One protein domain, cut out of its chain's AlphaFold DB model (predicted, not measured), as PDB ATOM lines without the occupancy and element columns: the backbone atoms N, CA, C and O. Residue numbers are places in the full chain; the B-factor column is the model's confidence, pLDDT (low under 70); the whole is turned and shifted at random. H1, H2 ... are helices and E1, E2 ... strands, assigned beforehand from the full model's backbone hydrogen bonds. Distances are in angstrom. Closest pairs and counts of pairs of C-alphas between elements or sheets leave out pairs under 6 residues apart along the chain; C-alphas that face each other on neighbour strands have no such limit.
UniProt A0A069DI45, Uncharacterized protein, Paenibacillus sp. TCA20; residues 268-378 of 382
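This is residues 268 to 378 of the 382 residues of an uncharacterized protein of Paenibacillus sp. TCA20 (UniProt A0A069DI45). Little regular structure: long loops gather round a small meander, E2 E3 E4, each strand the antiparallel neighbour of the one before, with the short helix H1 grazing it. The printed part has 111 residues, 31 in named elements, ordered E1 H1 H2 E2 E3 E4 E5, class mixed. It is compact, with radius of gyration of the C-alphas 13.5 A and spans 42 by 34 by 27 A.

E3, residues 346 to 351, forms hairpins with E2, residues 328 to 330, where N 329 and O 350 are 2.9 A apart, and E4, residues 359 to 363, where N 347 and O 362 are 2.8 A apart. H1, residues 299 to 305, with 2 of 3 O i to N i+4 pairs within hydrogen-bond range, only grazes the sheet; its closest C-alphas to E3 are Trp 300 and Arg 350, 7.5 A. H2, residues 319 to 322, too short for such a pair, is not on the sheet. E1, residues 274 to 276, and E5, residues 376 to 378, pair with no named strand.

E3 runs 16.3 A from C-alpha 346 at (-14.970, -18.857, -0.319); E4 runs 14.0 A. E5 ends at (-26.635, 3.290, -1.661).

The printed part has no cut. Links E1 to H1, H1 to H2, E2 to E3 and E4 to E5 are long. Residues 340 to 344 have pLDDT under 70.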
ATOM      1  N   THR A 268     -21.310  -3.854  -3.230       97.31
ATOM      2  CA  THR A 268     -21.928  -5.145  -3.550       97.31
ATOM      3  C   THR A 268     -23.175  -5.374  -2.679       97.31
ATOM      4  O   THR A 268     -23.291  -4.787  -1.602       97.31
ATOM      5  N   LEU A 269     -24.123  -6.205  -3.121       96.75
ATOM      6  CA  LEU A 269     -25.283  -6.632  -2.319       96.75
ATOM      7  C   LEU A 269     -24.880  -7.538  -1.152       96.75
ATOM      8  O   LEU A 269     -23.962  -8.349  -1.282       96.75
ATOM      9  N   THR A 270     -25.642  -7.495  -0.063       97.31
ATOM     10  CA  THR A 270     -25.704  -8.641   0.860       97.31
ATOM     11  C   THR A 270     -26.557  -9.761   0.255       97.31
ATOM     12  O   THR A 270     -27.573  -9.514  -0.399       97.31
ATOM     13  N   GLY A 271     -26.153 -11.008   0.465       95.56
ATOM     14  CA  GLY A 271     -26.852 -12.198  -0.013       95.56
ATOM     15  C   GLY A 271     -26.913 -13.335   0.994       95.56
ATOM     16  O   GLY A 271     -27.262 -14.445   0.602       95.56
ATOM     17  N   GLY A 272     -26.618 -13.066   2.266       94.31
ATOM     18  CA  GLY A 272     -26.716 -14.036   3.350       94.31
ATOM     19  C   GLY A 272     -25.488 -14.935   3.465       94.31
ATOM     20  O   GLY A 272     -24.637 -14.982   2.588       94.31
ATOM     21  N   VAL A 273     -25.397 -15.660   4.575       93.19
ATOM     22  CA  VAL A 273     -24.245 -16.486   4.965       93.19
ATOM     23  C   VAL A 273     -24.589 -17.974   5.059       93.19
ATOM     24  O   VAL A 273     -23.724 -18.783   5.387       93.19
ATOM     25  N   ALA A 274     -25.848 -18.359   4.870       92.75
ATOM     26  CA  ALA A 274     -26.304 -19.743   4.941       92.75
ATOM     27  C   ALA A 274     -27.608 -19.937   4.168       92.75
ATOM     28  O   ALA A 274     -28.192 -18.958   3.713       92.75
ATOM     29  N   PHE A 275     -28.097 -21.171   4.061       92.94
ATOM     30  CA  PHE A 275     -29.454 -21.405   3.570       92.94
ATOM     31  C   PHE A 275     -30.474 -20.918   4.606       92.94
ATOM     32  O   PHE A 275     -30.213 -20.973   5.811       92.94
ATOM     33  N   ALA A 276     -31.625 -20.440   4.142       93.38
ATOM     34  CA  ALA A 276     -32.799 -20.274   4.992       93.38
ATOM     35  C   ALA A 276     -33.647 -21.554   4.965       93.38
ATOM     36  O   ALA A 276     -33.718 -22.222   3.932       93.38
ATOM     37  N   ASP A 277     -34.290 -21.894   6.081       93.19
ATOM     38  CA  ASP A 277     -35.396 -22.855   6.085       93.19
ATOM     39  C   ASP A 277     -36.752 -22.175   5.814       93.19
ATOM     40  O   ASP A 277     -36.830 -20.960   5.617       93.19
ATOM     41  N   SER A 278     -37.833 -22.960   5.777       92.06
ATOM     42  CA  SER A 278     -39.196 -22.456   5.537       92.06
ATOM     43  C   SER A 278     -39.709 -21.513   6.629       92.06
ATOM     44  O   SER A 278     -40.663 -20.775   6.401       92.06
ATOM     45  N   GLU A 279     -39.098 -21.538   7.810       93.94
ATOM     46  CA  GLU A 279     -39.415 -20.659   8.937       93.94
ATOM     47  C   GLU A 279     -38.515 -19.409   8.952       93.94
ATOM     48  O   GLU A 279     -38.712 -18.495   9.752       93.94
ATOM     49  N   GLY A 280     -37.546 -19.333   8.034       91.81
ATOM     50  CA  GLY A 280     -36.582 -18.247   7.927       91.81
ATOM     51  C   GLY A 280     -35.402 -18.362   8.891       91.81
ATOM     52  O   GLY A 280     -34.657 -17.388   9.046       91.81
ATOM     53  N   ASN A 281     -35.202 -19.521   9.520       94.38
ATOM     54  CA  ASN A 281     -34.045 -19.790  10.363       94.38
ATOM     55  C   ASN A 281     -32.842 -20.244   9.526       94.38
ATOM     56  O   ASN A 281     -32.944 -20.565   8.340       94.38
ATOM     57  N   LYS A 282     -31.666 -20.254  10.158       93.44
ATOM     58  CA  LYS A 282     -30.423 -20.716   9.537       93.44
ATOM     59  C   LYS A 282     -30.461 -22.230   9.316       93.44
ATOM     60  O   LYS A 282     -30.573 -22.987  10.277       93.44
ATOM     61  N   ALA A 283     -30.212 -22.658   8.083       92.06
ATOM     62  CA  ALA A 283     -30.018 -24.052   7.699       92.06
ATOM     63  C   ALA A 283     -28.628 -24.272   7.075       92.06
ATOM     64  O   ALA A 283     -28.081 -23.408   6.387       92.06
ATOM     65  N   LEU A 284     -28.043 -25.451   7.315       89.12
ATOM     66  CA  LEU A 284     -26.739 -25.834   6.749       89.12
ATOM     67  C   LEU A 284     -26.853 -26.600   5.423       89.12
ATOM     68  O   LEU A 284     -25.859 -26.771   4.721       89.12
ATOM     69  N   THR A 285     -28.064 -27.027   5.069       88.69
ATOM     70  CA  THR A 285     -28.382 -27.721   3.822       88.69
ATOM     71  C   THR A 285     -29.474 -26.975   3.070       88.69
ATOM     72  O   THR A 285     -30.388 -26.413   3.683       88.69
ATOM     73  N   GLU A 286     -29.385 -26.997   1.742       87.75
ATOM     74  CA  GLU A 286     -30.401 -26.419   0.869       87.75
ATOM     75  C   GLU A 286     -31.760 -27.094   1.097       87.75
ATOM     76  O   GLU A 286     -31.845 -28.306   1.301       87.75
ATOM     77  N   GLN A 287     -32.818 -26.287   1.081       88.62
ATOM     78  CA  GLN A 287     -34.193 -26.768   1.156       88.62
ATOM     79  C   GLN A 287     -34.740 -27.053  -0.240       88.62
ATOM     80  O   GLN A 287     -34.332 -26.423  -1.214       88.62
ATOM     81  N   ASN A 288     -35.713 -27.958  -0.332       87.25
ATOM     82  CA  ASN A 288     -36.447 -28.205  -1.566       87.25
ATOM     83  C   ASN A 288     -37.947 -27.911  -1.353       87.25
ATOM     84  O   ASN A 288     -38.594 -28.672  -0.628       87.25
ATOM     85  N   PRO A 289     -38.511 -26.841  -1.950       86.94
ATOM     86  CA  PRO A 289     -37.852 -25.880  -2.844       86.94
ATOM     87  C   PRO A 289     -36.909 -24.909  -2.097       86.94
ATOM     88  O   PRO A 289     -37.067 -24.733  -0.884       86.94
ATOM     89  N   PRO A 290     -35.958 -24.247  -2.794       87.69
ATOM     90  CA  PRO A 290     -35.053 -23.275  -2.176       87.69
ATOM     91  C   PRO A 290     -35.803 -22.106  -1.523       87.69
ATOM     92  O   PRO A 290     -36.662 -21.490  -2.150       87.69
ATOM     93  N   GLN A 291     -35.447 -21.771  -0.278       90.06
ATOM     94  CA  GLN A 291     -36.097 -20.706   0.512       90.06
ATOM     95  C   GLN A 291     -35.298 -19.386   0.543       90.06
ATOM     96  O   GLN A 291     -35.675 -18.438   1.232       90.06
ATOM     97  N   GLY A 292     -34.192 -19.307  -0.202       92.00
ATOM     98  CA  GLY A 292     -33.248 -18.188  -0.159       92.00
ATOM     99  C   GLY A 292     -32.146 -18.390   0.882       92.00
ATOM    100  O   GLY A 292     -31.803 -19.523   1.234       92.00
ATOM    101  N   ALA A 293     -31.568 -17.289   1.361       94.31
ATOM    102  CA  ALA A 293     -30.433 -17.306   2.274       94.31
ATOM    103  C   ALA A 293     -30.744 -16.651   3.626       94.31
ATOM    104  O   ALA A 293     -31.533 -15.712   3.735       94.31
ATOM    105  N   TRP A 294     -30.076 -17.135   4.669       94.38
ATOM    106  CA  TRP A 294     -30.108 -16.563   6.007       94.38
ATOM    107  C   TRP A 294     -28.938 -15.583   6.210       94.38
ATOM    108  O   TRP A 294     -27.813 -15.916   5.833       94.38
ATOM    109  N   PRO A 295     -29.144 -14.419   6.850       94.94
ATOM    110  CA  PRO A 295     -30.422 -13.929   7.361       94.94
ATOM    111  C   PRO A 295     -31.358 -13.493   6.225       94.94
ATOM    112  O   PRO A 295     -30.921 -12.934   5.222       94.94
ATOM    113  N   THR A 296     -32.660 -13.743   6.378       91.38
ATOM    114  CA  THR A 296     -33.677 -13.573   5.314       91.38
ATOM    115  C   THR A 296     -33.986 -12.120   4.951       91.38
ATOM    116  O   THR A 296     -34.740 -11.855   4.013       91.38
ATOM    117  N   ASN A 297     -33.406 -11.168   5.684       92.69
ATOM    118  CA  ASN A 297     -33.467  -9.738   5.405       92.69
ATOM    119  C   ASN A 297     -32.296  -9.234   4.538       92.69
ATOM    120  O   ASN A 297     -32.199  -8.022   4.341       92.69
ATOM    121  N   ASN A 298     -31.434 -10.128   4.032       96.50
ATOM    122  CA  ASN A 298     -30.389  -9.777   3.070       96.50
ATOM    123  C   ASN A 298     -30.976  -9.132   1.802       96.50
ATOM    124  O   ASN A 298     -32.121  -9.380   1.414       96.50
ATOM    125  N   GLU A 299     -30.186  -8.282   1.156       97.56
ATOM    126  CA  GLU A 299     -30.645  -7.425   0.064       97.56
ATOM    127  C   GLU A 299     -31.006  -8.199  -1.200       97.56
ATOM    128  O   GLU A 299     -31.980  -7.837  -1.859       97.56
ATOM    129  N   TRP A 300     -30.273  -9.267  -1.530       97.62
ATOM    130  CA  TRP A 300     -30.618 -10.122  -2.666       97.62
ATOM    131  C   TRP A 300     -32.028 -10.694  -2.510       97.62
ATOM    132  O   TRP A 300     -32.869 -10.539  -3.398       97.62
ATOM    133  N   ASP A 301     -32.323 -11.302  -1.361       96.25
ATOM    134  CA  ASP A 301     -33.642 -11.883  -1.131       96.25
ATOM    135  C   ASP A 301     -34.732 -10.823  -1.023       96.25
ATOM    136  O   ASP A 301     -35.830 -11.010  -1.548       96.25
ATOM    137  N   ARG A 302     -34.436  -9.691  -0.382       96.25
ATOM    138  CA  ARG A 302     -35.406  -8.616  -0.169       96.25
ATOM    139  C   ARG A 302     -35.763  -7.858  -1.446       96.25
ATOM    140  O   ARG A 302     -36.924  -7.493  -1.603       96.25
ATOM    141  N   TYR A 303     -34.792  -7.588  -2.317       97.50
ATOM    142  CA  TYR A 303     -34.960  -6.646  -3.427       97.50
ATOM    143  C   TYR A 303     -34.873  -7.274  -4.815       97.50
ATOM    144  O   TYR A 303     -35.372  -6.670  -5.761       97.50
ATOM    145  N   ILE A 304     -34.272  -8.459  -4.948       97.00
ATOM    146  CA  ILE A 304     -34.227  -9.196  -6.215       97.00
ATOM    147  C   ILE A 304     -35.220 -10.355  -6.153       97.00
ATOM    148  O   ILE A 304     -36.232 -10.296  -6.840       97.00
ATOM    149  N   THR A 305     -35.007 -11.363  -5.296       95.44
ATOM    150  CA  THR A 305     -35.892 -12.548  -5.227       95.44
ATOM    151  C   THR A 305     -37.350 -12.165  -4.948       95.44
ATOM    152  O   THR A 305     -38.253 -12.714  -5.571       95.44
ATOM    153  N   LYS A 306     -37.585 -11.217  -4.030       94.75
ATOM    154  CA  LYS A 306     -38.924 -10.740  -3.636       94.75
ATOM    155  C   LYS A 306     -39.299  -9.405  -4.287       94.75
ATOM    156  O   LYS A 306     -40.080  -8.641  -3.717       94.75
ATOM    157  N   TYR A 307     -38.725  -9.093  -5.449       96.88
ATOM    158  CA  TYR A 307     -39.121  -7.904  -6.198       96.88
ATOM    159  C   TYR A 307     -40.637  -7.943  -6.485       96.88
ATOM    160  O   TYR A 307     -41.140  -9.000  -6.872       96.88
ATOM    161  N   PRO A 308     -41.387  -6.842  -6.287       96.19
ATOM    162  CA  PRO A 308     -42.845  -6.893  -6.355       96.19
ATOM    163  C   PRO A 308     -43.345  -7.311  -7.743       96.19
ATOM    164  O   PRO A 308     -43.048  -6.641  -8.729       96.19
ATOM    165  N   GLU A 309     -44.163  -8.363  -7.820       95.81
ATOM    166  CA  GLU A 309     -44.719  -8.858  -9.092       95.81
ATOM    167  C   GLU A 309     -45.507  -7.778  -9.845       95.81
ATOM    168  O   GLU A 309     -45.407  -7.664 -11.061       95.81
ATOM    169  N   SER A 310     -46.203  -6.898  -9.116       96.38
ATOM    170  CA  SER A 310     -46.930  -5.756  -9.686       96.38
ATOM    171  C   SER A 310     -46.031  -4.714 -10.364       96.38
ATOM    172  O   SER A 310     -46.539  -3.756 -10.941       96.38
ATOM    173  N   ARG A 311     -44.706  -4.830 -10.218       96.94
ATOM    174  CA  ARG A 311     -43.700  -3.969 -10.853       96.94
ATOM    175  C   ARG A 311     -43.013  -4.647 -12.035       96.94
ATOM    176  O   ARG A 311     -42.119  -4.044 -12.625       96.94
ATOM    177  N   ILE A 312     -43.424  -5.857 -12.403       97.88
ATOM    178  CA  ILE A 312     -42.955  -6.581 -13.585       97.88
ATOM    179  C   ILE A 312     -43.966  -6.358 -14.714       97.88
ATOM    180  O   ILE A 312     -45.174  -6.410 -14.491       97.88
ATOM    181  N   GLN A 313     -43.487  -6.064 -15.923       97.69
ATOM    182  CA  GLN A 313     -44.362  -5.909 -17.091       97.69
ATOM    183  C   GLN A 313     -45.145  -7.200 -17.382       97.69
ATOM    184  O   GLN A 313     -44.665  -8.309 -17.146       97.69
ATOM    185  N   GLU A 314     -46.346  -7.061 -17.944       97.12
ATOM    186  CA  GLU A 314     -47.176  -8.207 -18.317       97.12
ATOM    187  C   GLU A 314     -46.442  -9.138 -19.302       97.12
ATOM    188  O   GLU A 314     -45.816  -8.690 -20.265       97.12
ATOM    189  N   GLY A 315     -46.487 -10.448 -19.038       96.75
ATOM    190  CA  GLY A 315     -45.795 -11.461 -19.842       96.75
ATOM    191  C   GLY A 315     -44.272 -11.503 -19.659       96.75
ATOM    192  O   GLY A 315     -43.598 -12.224 -20.396       96.75
ATOM    193  N   LYS A 316     -43.721 -10.745 -18.704       97.38
ATOM    194  CA  LYS A 316     -42.294 -10.728 -18.367       97.38
ATOM    195  C   LYS A 316     -42.029 -11.416 -17.037       97.38
ATOM    196  O   LYS A 316     -42.919 -11.625 -16.217       97.38
ATOM    197  N   THR A 317     -40.778 -11.800 -16.844       96.25
ATOM    198  CA  THR A 317     -40.290 -12.492 -15.656       96.25
ATOM    199  C   THR A 317     -39.317 -11.610 -14.887       96.25
ATOM    200  O   THR A 317     -38.767 -10.640 -15.406       96.25
ATOM    201  N   LEU A 318     -39.018 -12.000 -13.649       96.06
ATOM    202  CA  LEU A 318     -37.970 -11.359 -12.857       96.06
ATOM    203  C   LEU A 318     -36.598 -11.373 -13.560       96.06
ATOM    204  O   LEU A 318     -35.776 -10.476 -13.362       96.06
ATOM    205  N   ASN A 319     -36.345 -12.382 -14.400       96.06
ATOM    206  CA  ASN A 319     -35.105 -12.480 -15.159       96.06
ATOM    207  C   ASN A 319     -35.018 -11.438 -16.285       96.06
ATOM    208  O   ASN A 319     -33.918 -11.009 -16.611       96.06
ATOM    209  N   ASP A 320     -36.150 -10.970 -16.820       96.50
ATOM    210  CA  ASP A 320     -36.191  -9.866 -17.791       96.50
ATOM    211  C   ASP A 320     -35.892  -8.495 -17.150       96.50
ATOM    212  O   ASP A 320     -35.799  -7.479 -17.840       96.50
ATOM    213  N   ILE A 321     -35.767  -8.446 -15.817       96.94
ATOM    214  CA  ILE A 321     -35.382  -7.251 -15.058       96.94
ATOM    215  C   ILE A 321     -33.934  -7.366 -14.593       96.94
ATOM    216  O   ILE A 321     -33.133  -6.483 -14.872       96.94
ATOM    217  N   PHE A 322     -33.598  -8.437 -13.869       96.44
ATOM    218  CA  PHE A 322     -32.298  -8.560 -13.201       96.44
ATOM    219  C   PHE A 322     -31.315  -9.502 -13.899       96.44
ATOM    220  O   PHE A 322     -30.192  -9.640 -13.416       96.44
ATOM    221  N   HIS A 323     -31.690 -10.163 -14.995       94.69
ATOM    222  CA  HIS A 323     -30.786 -10.983 -15.812       94.69
ATOM    223  C   HIS A 323     -29.930 -11.971 -14.991       94.69
ATOM    224  O   HIS A 323     -28.721 -12.097 -15.185       94.69
ATOM    225  N   PHE A 324     -30.539 -12.631 -14.002       93.81
ATOM    226  CA  PHE A 324     -29.844 -13.527 -13.076       93.81
ATOM    227  C   PHE A 324     -29.712 -14.961 -13.609       93.81
ATOM    228  O   PHE A 324     -28.941 -15.730 -13.057       93.81
ATOM    229  N   ALA A 325     -30.462 -15.384 -14.626       92.44
ATOM    230  CA  ALA A 325     -30.534 -16.799 -15.010       92.44
ATOM    231  C   ALA A 325     -29.246 -17.323 -15.670       92.44
ATOM    232  O   ALA A 325     -28.931 -18.503 -15.558       92.44
ATOM    233  N   GLU A 326     -28.473 -16.456 -16.323       87.44
ATOM    234  CA  GLU A 326     -27.211 -16.825 -16.992       87.44
ATOM    235  C   GLU A 326     -25.972 -16.327 -16.234       87.44
ATOM    236  O   GLU A 326     -24.838 -16.540 -16.665       87.44
ATOM    237  N   CYS A 327     -26.185 -15.631 -15.114       92.31
ATOM    238  CA  CYS A 327     -25.168 -14.864 -14.410       92.31
ATOM    239  C   CYS A 327     -25.354 -14.950 -12.892       92.31
ATOM    240  O   CYS A 327     -26.443 -14.767 -12.361       92.31
ATOM    241  N   MET A 328     -24.258 -15.156 -12.175       94.62
ATOM    242  CA  MET A 328     -24.198 -15.152 -10.719       94.62
ATOM    243  C   MET A 328     -23.601 -13.837 -10.222       94.62
ATOM    244  O   MET A 328     -22.716 -13.246 -10.837       94.62
ATOM    245  N   THR A 329     -24.083 -13.375  -9.078       96.50
ATOM    246  CA  THR A 329     -23.647 -12.126  -8.452       96.50
ATOM    247  C   THR A 329     -22.834 -12.428  -7.205       96.50
ATOM    248  O   THR A 329     -23.295 -13.180  -6.347       96.50
ATOM    249  N   TRP A 330     -21.644 -11.837  -7.099       96.81
ATOM    250  CA  TRP A 330     -20.910 -11.787  -5.835       96.81
ATOM    251  C   TRP A 330     -21.695 -11.012  -4.786       96.81
ATOM    252  O   TRP A 330     -22.401 -10.060  -5.106       96.81
ATOM    253  N   THR A 331     -21.524 -11.395  -3.526       96.25
ATOM    254  CA  THR A 331     -22.128 -10.703  -2.385       96.25
ATOM    255  C   THR A 331     -21.058 -10.276  -1.384       96.25
ATOM    256  O   THR A 331     -19.890 -10.668  -1.493       96.25
ATOM    257  N   GLN A 332     -21.444  -9.464  -0.404       95.75
ATOM    258  CA  GLN A 332     -20.562  -9.071   0.698       95.75
ATOM    259  C   GLN A 332     -20.151 -10.248   1.587       95.75
ATOM    260  O   GLN A 332     -19.138 -10.192   2.287       95.75
ATOM    261  N   ASP A 333     -20.939 -11.315   1.560       93.31
ATOM    262  CA  ASP A 333     -20.967 -12.306   2.611       93.31
ATOM    263  C   ASP A 333     -19.932 -13.424   2.429       93.31
ATOM    264  O   ASP A 333     -19.600 -13.887   1.328       93.31
ATOM    265  N   THR A 334     -19.446 -13.906   3.570       90.81
ATOM    266  CA  THR A 334     -18.694 -15.158   3.675       90.81
ATOM    267  C   THR A 334     -19.629 -16.225   4.226       90.81
ATOM    268  O   THR A 334     -20.324 -15.994   5.214       90.81
ATOM    269  N   GLY A 335     -19.666 -17.390   3.578       86.12
ATOM    270  CA  GLY A 335     -20.529 -18.488   4.006       86.12
ATOM    271  C   GLY A 335     -20.172 -18.977   5.411       86.12
ATOM    272  O   GLY A 335     -19.007 -18.982   5.798       86.12
ATOM    273  N   SER A 336     -21.182 -19.402   6.163       84.56
ATOM    274  CA  SER A 336     -21.037 -19.962   7.503       84.56
ATOM    275  C   SER A 336     -20.265 -21.278   7.487       84.56
ATOM    276  O   SER A 336     -20.424 -22.094   6.574       84.56
ATOM    277  N   ASP A 337     -19.527 -21.525   8.566       77.38
ATOM    278  CA  ASP A 337     -18.902 -22.818   8.828       77.38
ATOM    279  C   ASP A 337     -19.945 -23.950   8.851       77.38
ATOM    280  O   ASP A 337     -21.080 -23.772   9.304       77.38
ATOM    281  N   GLY A 338     -19.554 -25.131   8.361       71.75
ATOM    282  CA  GLY A 338     -20.398 -26.334   8.359       71.75
ATOM    283  C   GLY A 338     -21.344 -26.471   7.163       71.75
ATOM    284  O   GLY A 338     -21.982 -27.509   7.012       71.75
ATOM    285  N   ILE A 339     -21.403 -25.477   6.275       76.19
ATOM    286  CA  ILE A 339     -21.985 -25.652   4.940       76.19
ATOM    287  C   ILE A 339     -20.937 -26.369   4.082       76.19
ATOM    288  O   ILE A 339     -19.761 -26.018   4.147       76.19
ATOM    289  N   SER A 340     -21.322 -27.355   3.265       56.19
ATOM    290  CA  SER A 340     -20.428 -28.185   2.419       56.19
ATOM    291  C   SER A 340     -19.591 -27.402   1.382       56.19
ATOM    292  O   SER A 340     -18.819 -27.979   0.616       56.19
ATOM    293  N   SER A 341     -19.698 -26.075   1.392       58.16
ATOM    294  CA  SER A 341     -18.960 -25.102   0.593       58.16
ATOM    295  C   SER A 341     -18.389 -23.932   1.432       58.16
ATOM    296  O   SER A 341     -17.902 -22.953   0.872       58.16
ATOM    297  N   GLY A 342     -18.417 -23.988   2.765       56.59
ATOM    298  CA  GLY A 342     -17.903 -22.951   3.667       56.59
ATOM    299  C   GLY A 342     -16.415 -23.137   3.969       56.59
ATOM    300  O   GLY A 342     -16.037 -23.994   4.759       56.59
ATOM    301  N   SER A 343     -15.557 -22.335   3.343       65.00
ATOM    302  CA  SER A 343     -14.196 -22.089   3.832       65.00
ATOM    303  C   SER A 343     -13.954 -20.584   3.859       65.00
ATOM    304  O   SER A 343     -14.573 -19.849   3.088       65.00
ATOM    305  N   ALA A 344     -13.017 -20.112   4.687       66.12
ATOM    306  CA  ALA A 344     -12.664 -18.689   4.758       66.12
ATOM    307  C   ALA A 344     -12.149 -18.110   3.420       66.12
ATOM    308  O   ALA A 344     -12.108 -16.892   3.256       66.12
ATOM    309  N   ALA A 345     -11.787 -18.957   2.450       80.50
ATOM    310  CA  ALA A 345     -11.384 -18.558   1.099       80.50
ATOM    311  C   ALA A 345     -12.559 -18.501   0.106       80.50
ATOM    312  O   ALA A 345     -12.361 -18.190  -1.067       80.50
ATOM    313  N   ARG A 346     -13.781 -18.834   0.537       88.94
ATOM    314  CA  ARG A 346     -14.970 -18.857  -0.319       88.94
ATOM    315  C   ARG A 346     -15.930 -17.727   0.026       88.94
ATOM    316  O   ARG A 346     -15.999 -17.264   1.163       88.94
ATOM    317  N   ARG A 347     -16.644 -17.247  -0.984       93.50
ATOM    318  CA  ARG A 347     -17.523 -16.076  -0.930       93.50
ATOM    319  C   ARG A 347     -18.860 -16.401  -1.539       93.50
ATOM    320  O   ARG A 347     -18.930 -17.209  -2.467       93.50
ATOM    321  N   VAL A 348     -19.901 -15.807  -0.976       94.31
ATOM    322  CA  VAL A 348     -21.277 -16.115  -1.344       94.31
ATOM    323  C   VAL A 348     -21.597 -15.523  -2.711       94.31
ATOM    324  O   VAL A 348     -21.271 -14.370  -3.012       94.31
ATOM    325  N   ILE A 349     -22.255 -16.343  -3.523       94.31
ATOM    326  CA  ILE A 349     -22.823 -15.989  -4.816       94.31
ATOM    327  C   ILE A 349     -24.316 -16.295  -4.833       94.31
ATOM    328  O   ILE A 349     -24.771 -17.257  -4.207       94.31
ATOM    329  N   ARG A 350     -25.071 -15.489  -5.577       95.62
ATOM    330  CA  ARG A 350     -26.521 -15.645  -5.745       95.62
ATOM    331  C   ARG A 350     -26.924 -15.582  -7.219       95.62
ATOM    332  O   ARG A 350     -26.204 -14.994  -8.033       95.62
ATOM    333  N   GLY A 351     -28.073 -16.170  -7.548       94.00
ATOM    334  CA  GLY A 351     -28.583 -16.270  -8.921       94.00
ATOM    335  C   GLY A 351     -27.929 -17.389  -9.739       94.00
ATOM    336  O   GLY A 351     -27.189 -18.210  -9.208       94.00
ATOM    337  N   GLY A 352     -28.198 -17.426 -11.040       92.25
ATOM    338  CA  GLY A 352     -27.762 -18.462 -11.977       92.25
ATOM    339  C   GLY A 352     -28.912 -19.328 -12.502       92.25
ATOM    340  O   GLY A 352     -30.085 -19.119 -12.182       92.25
ATOM    341  N   SER A 353     -28.561 -20.345 -13.291       89.94
ATOM    342  CA  SER A 353     -29.517 -21.232 -13.977       89.94
ATOM    343  C   SER A 353     -30.392 -22.049 -13.024       89.94
ATOM    344  O   SER A 353     -31.447 -22.535 -13.417       89.94
ATOM    345  N   ASN A 354     -29.962 -22.184 -11.768       86.12
ATOM    346  CA  ASN A 354     -30.684 -22.886 -10.708       86.12
ATOM    347  C   ASN A 354     -31.764 -22.013 -10.037       86.12
ATOM    348  O   ASN A 354     -32.439 -22.473  -9.120       86.12
ATOM    349  N   GLY A 355     -31.941 -20.766 -10.487       90.56
ATOM    350  CA  GLY A 355     -33.015 -19.876 -10.056       90.56
ATOM    351  C   GLY A 355     -32.553 -18.707  -9.186       90.56
ATOM    352  O   GLY A 355     -31.426 -18.651  -8.696       90.56
ATOM    353  N   VAL A 356     -33.454 -17.743  -8.984       91.50
ATOM    354  CA  VAL A 356     -33.137 -16.487  -8.285       91.50
ATOM    355  C   VAL A 356     -32.825 -16.689  -6.802       91.50
ATOM    356  O   VAL A 356     -31.963 -16.008  -6.259       91.50
ATOM    357  N   ALA A 357     -33.471 -17.660  -6.156       90.12
ATOM    358  CA  ALA A 357     -33.253 -17.961  -4.744       90.12
ATOM    359  C   ALA A 357     -31.941 -18.722  -4.493       90.12
ATOM    360  O   ALA A 357     -31.537 -18.841  -3.335       90.12
ATOM    361  N   PHE A 358     -31.271 -19.201  -5.550       89.00
ATOM    362  CA  PHE A 358     -30.078 -20.032  -5.448       89.00
ATOM    363  C   PHE A 358     -28.990 -19.363  -4.604       89.00
ATOM    364  O   PHE A 358     -28.718 -18.160  -4.719       89.00
ATOM    365  N   TYR A 359     -28.378 -20.174  -3.747       91.50
ATOM    366  CA  TYR A 359     -27.285 -19.803  -2.864       91.50
ATOM    367  C   TYR A 359     -26.144 -20.790  -3.065       91.50
ATOM    368  O   TYR A 359     -26.331 -22.004  -3.007       91.50
ATOM    369  N   ASN A 360     -24.939 -20.269  -3.262       89.88
ATOM    370  CA  ASN A 360     -23.731 -21.078  -3.258       89.88
ATOM    371  C   ASN A 360     -22.546 -20.222  -2.809       89.88
ATOM    372  O   ASN A 360     -22.665 -19.017  -2.598       89.88
ATOM    373  N   THR A 361     -21.375 -20.831  -2.690       91.12
ATOM    374  CA  THR A 361     -20.122 -20.102  -2.518       91.12
ATOM    375  C   THR A 361     -19.143 -20.507  -3.605       91.12
ATOM    376  O   THR A 361     -19.163 -21.652  -4.050       91.12
ATOM    377  N   TYR A 362     -18.237 -19.614  -3.990       92.25
ATOM    378  CA  TYR A 362     -17.080 -19.906  -4.842       92.25
ATOM    379  C   TYR A 362     -15.794 -19.393  -4.205       92.25
ATOM    380  O   TYR A 362     -15.847 -18.570  -3.301       92.25
ATOM    381  N   SER A 363     -14.638 -19.888  -4.665       92.12
ATOM    382  CA  SER A 363     -13.337 -19.312  -4.287       92.12
ATOM    383  C   SER A 363     -13.329 -17.805  -4.558       92.12
ATOM    384  O   SER A 363     -13.807 -17.385  -5.610       92.12
ATOM    385  N   SER A 364     -12.784 -17.001  -3.646       92.06
ATOM    386  CA  SER A 364     -12.732 -15.538  -3.775       92.06
ATOM    387  C   SER A 364     -11.928 -15.054  -4.992       92.06
ATOM    388  O   SER A 364     -12.163 -13.949  -5.480       92.06
ATOM    389  N   ASP A 365     -11.020 -15.892  -5.502       90.25
ATOM    390  CA  ASP A 365     -10.229 -15.660  -6.721       90.25
ATOM    391  C   ASP A 365     -10.890 -16.205  -7.999       90.25
ATOM    392  O   ASP A 365     -10.275 -16.237  -9.064       90.25
ATOM    393  N   ASN A 366     -12.135 -16.690  -7.922       90.38
ATOM    394  CA  ASN A 366     -12.828 -17.208  -9.097       90.38
ATOM    395  C   ASN A 366     -13.039 -16.084 -10.130       90.38
ATOM    396  O   ASN A 366     -13.684 -15.075  -9.846       90.38
ATOM    397  N   ALA A 367     -12.504 -16.297 -11.332       87.25
ATOM    398  CA  ALA A 367     -12.554 -15.375 -12.464       87.25
ATOM    399  C   ALA A 367     -13.479 -15.873 -13.594       87.25
ATOM    400  O   ALA A 367     -13.225 -15.620 -14.772       87.25
ATOM    401  N   ASN A 368     -14.532 -16.624 -13.265       90.38
ATOM    402  CA  ASN A 368     -15.552 -17.032 -14.225       90.38
ATOM    403  C   ASN A 368     -16.265 -15.792 -14.795       90.38
ATOM    404  O   ASN A 368     -16.696 -14.912 -14.054       90.38
ATOM    405  N   ILE A 369     -16.416 -15.732 -16.118       90.81
ATOM    406  CA  ILE A 369     -17.065 -14.617 -16.823       90.81
ATOM    407  C   ILE A 369     -18.585 -14.535 -16.605       90.81
ATOM    408  O   ILE A 369     -19.207 -13.564 -17.009       90.81
ATOM    409  N   GLN A 370     -19.185 -15.545 -15.977       92.25
ATOM    410  CA  GLN A 370     -20.594 -15.569 -15.579       92.25
ATOM    411  C   GLN A 370     -20.790 -15.188 -14.108       92.25
ATOM    412  O   GLN A 370     -21.920 -15.196 -13.635       92.25
ATOM    413  N   VAL A 371     -19.725 -14.900 -13.353       94.25
ATOM    414  CA  VAL A 371     -19.805 -14.491 -11.944       94.25
ATOM    415  C   VAL A 371     -19.208 -13.100 -11.821       94.25
ATOM    416  O   VAL A 371     -18.073 -12.875 -12.239       94.25
ATOM    417  N   GLY A 372     -19.958 -12.156 -11.259       94.88
ATOM    418  CA  GLY A 372     -19.518 -10.771 -11.311       94.88
ATOM    419  C   GLY A 372     -20.082  -9.829 -10.278       94.88
ATOM    420  O   GLY A 372     -20.918 -10.162  -9.437       94.88
ATOM    421  N   PHE A 373     -19.587  -8.606 -10.391       95.81
ATOM    422  CA  PHE A 373     -20.060  -7.468  -9.634       95.81
ATOM    423  C   PHE A 373     -21.390  -6.986 -10.200       95.81
ATOM    424  O   PHE A 373     -21.440  -6.560 -11.354       95.81
ATOM    425  N   ARG A 374     -22.440  -7.008  -9.380       96.81
ATOM    426  CA  ARG A 374     -23.683  -6.267  -9.610       96.81
ATOM    427  C   ARG A 374     -23.641  -5.010  -8.741       96.81
ATOM    428  O   ARG A 374     -23.813  -5.133  -7.527       96.81
ATOM    429  N   PRO A 375     -23.375  -3.831  -9.323       97.00
ATOM    430  CA  PRO A 375     -23.282  -2.604  -8.552       97.00
ATOM    431  C   PRO A 375     -24.578  -2.292  -7.802       97.00
ATOM    432  O   PRO A 375     -25.682  -2.479  -8.320       97.00
ATOM    433  N   VAL A 376     -24.420  -1.753  -6.600       97.94
ATOM    434  CA  VAL A 376     -25.472  -1.125  -5.803       97.94
ATOM    435  C   VAL A 376     -25.050   0.304  -5.532       97.94
ATOM    436  O   VAL A 376     -23.934   0.511  -5.062       97.94
ATOM    437  N   LEU A 377     -25.931   1.267  -5.795       97.62
ATOM    438  CA  LEU A 377     -25.779   2.632  -5.307       97.62
ATOM    439  C   LEU A 377     -26.653   2.806  -4.067       97.62
ATOM    440  O   LEU A 377     -27.877   2.899  -4.168       97.62
ATOM    441  N   GLU A 378     -26.008   2.869  -2.908       95.75
ATOM    442  CA  GLU A 378     -26.635   3.290  -1.661       95.75
ATOM    443  C   GLU A 378     -26.445   4.796  -1.497       95.75
ATOM    444  O   GLU A 378     -25.320   5.291  -1.481       95.75
TER     445      GLU A 378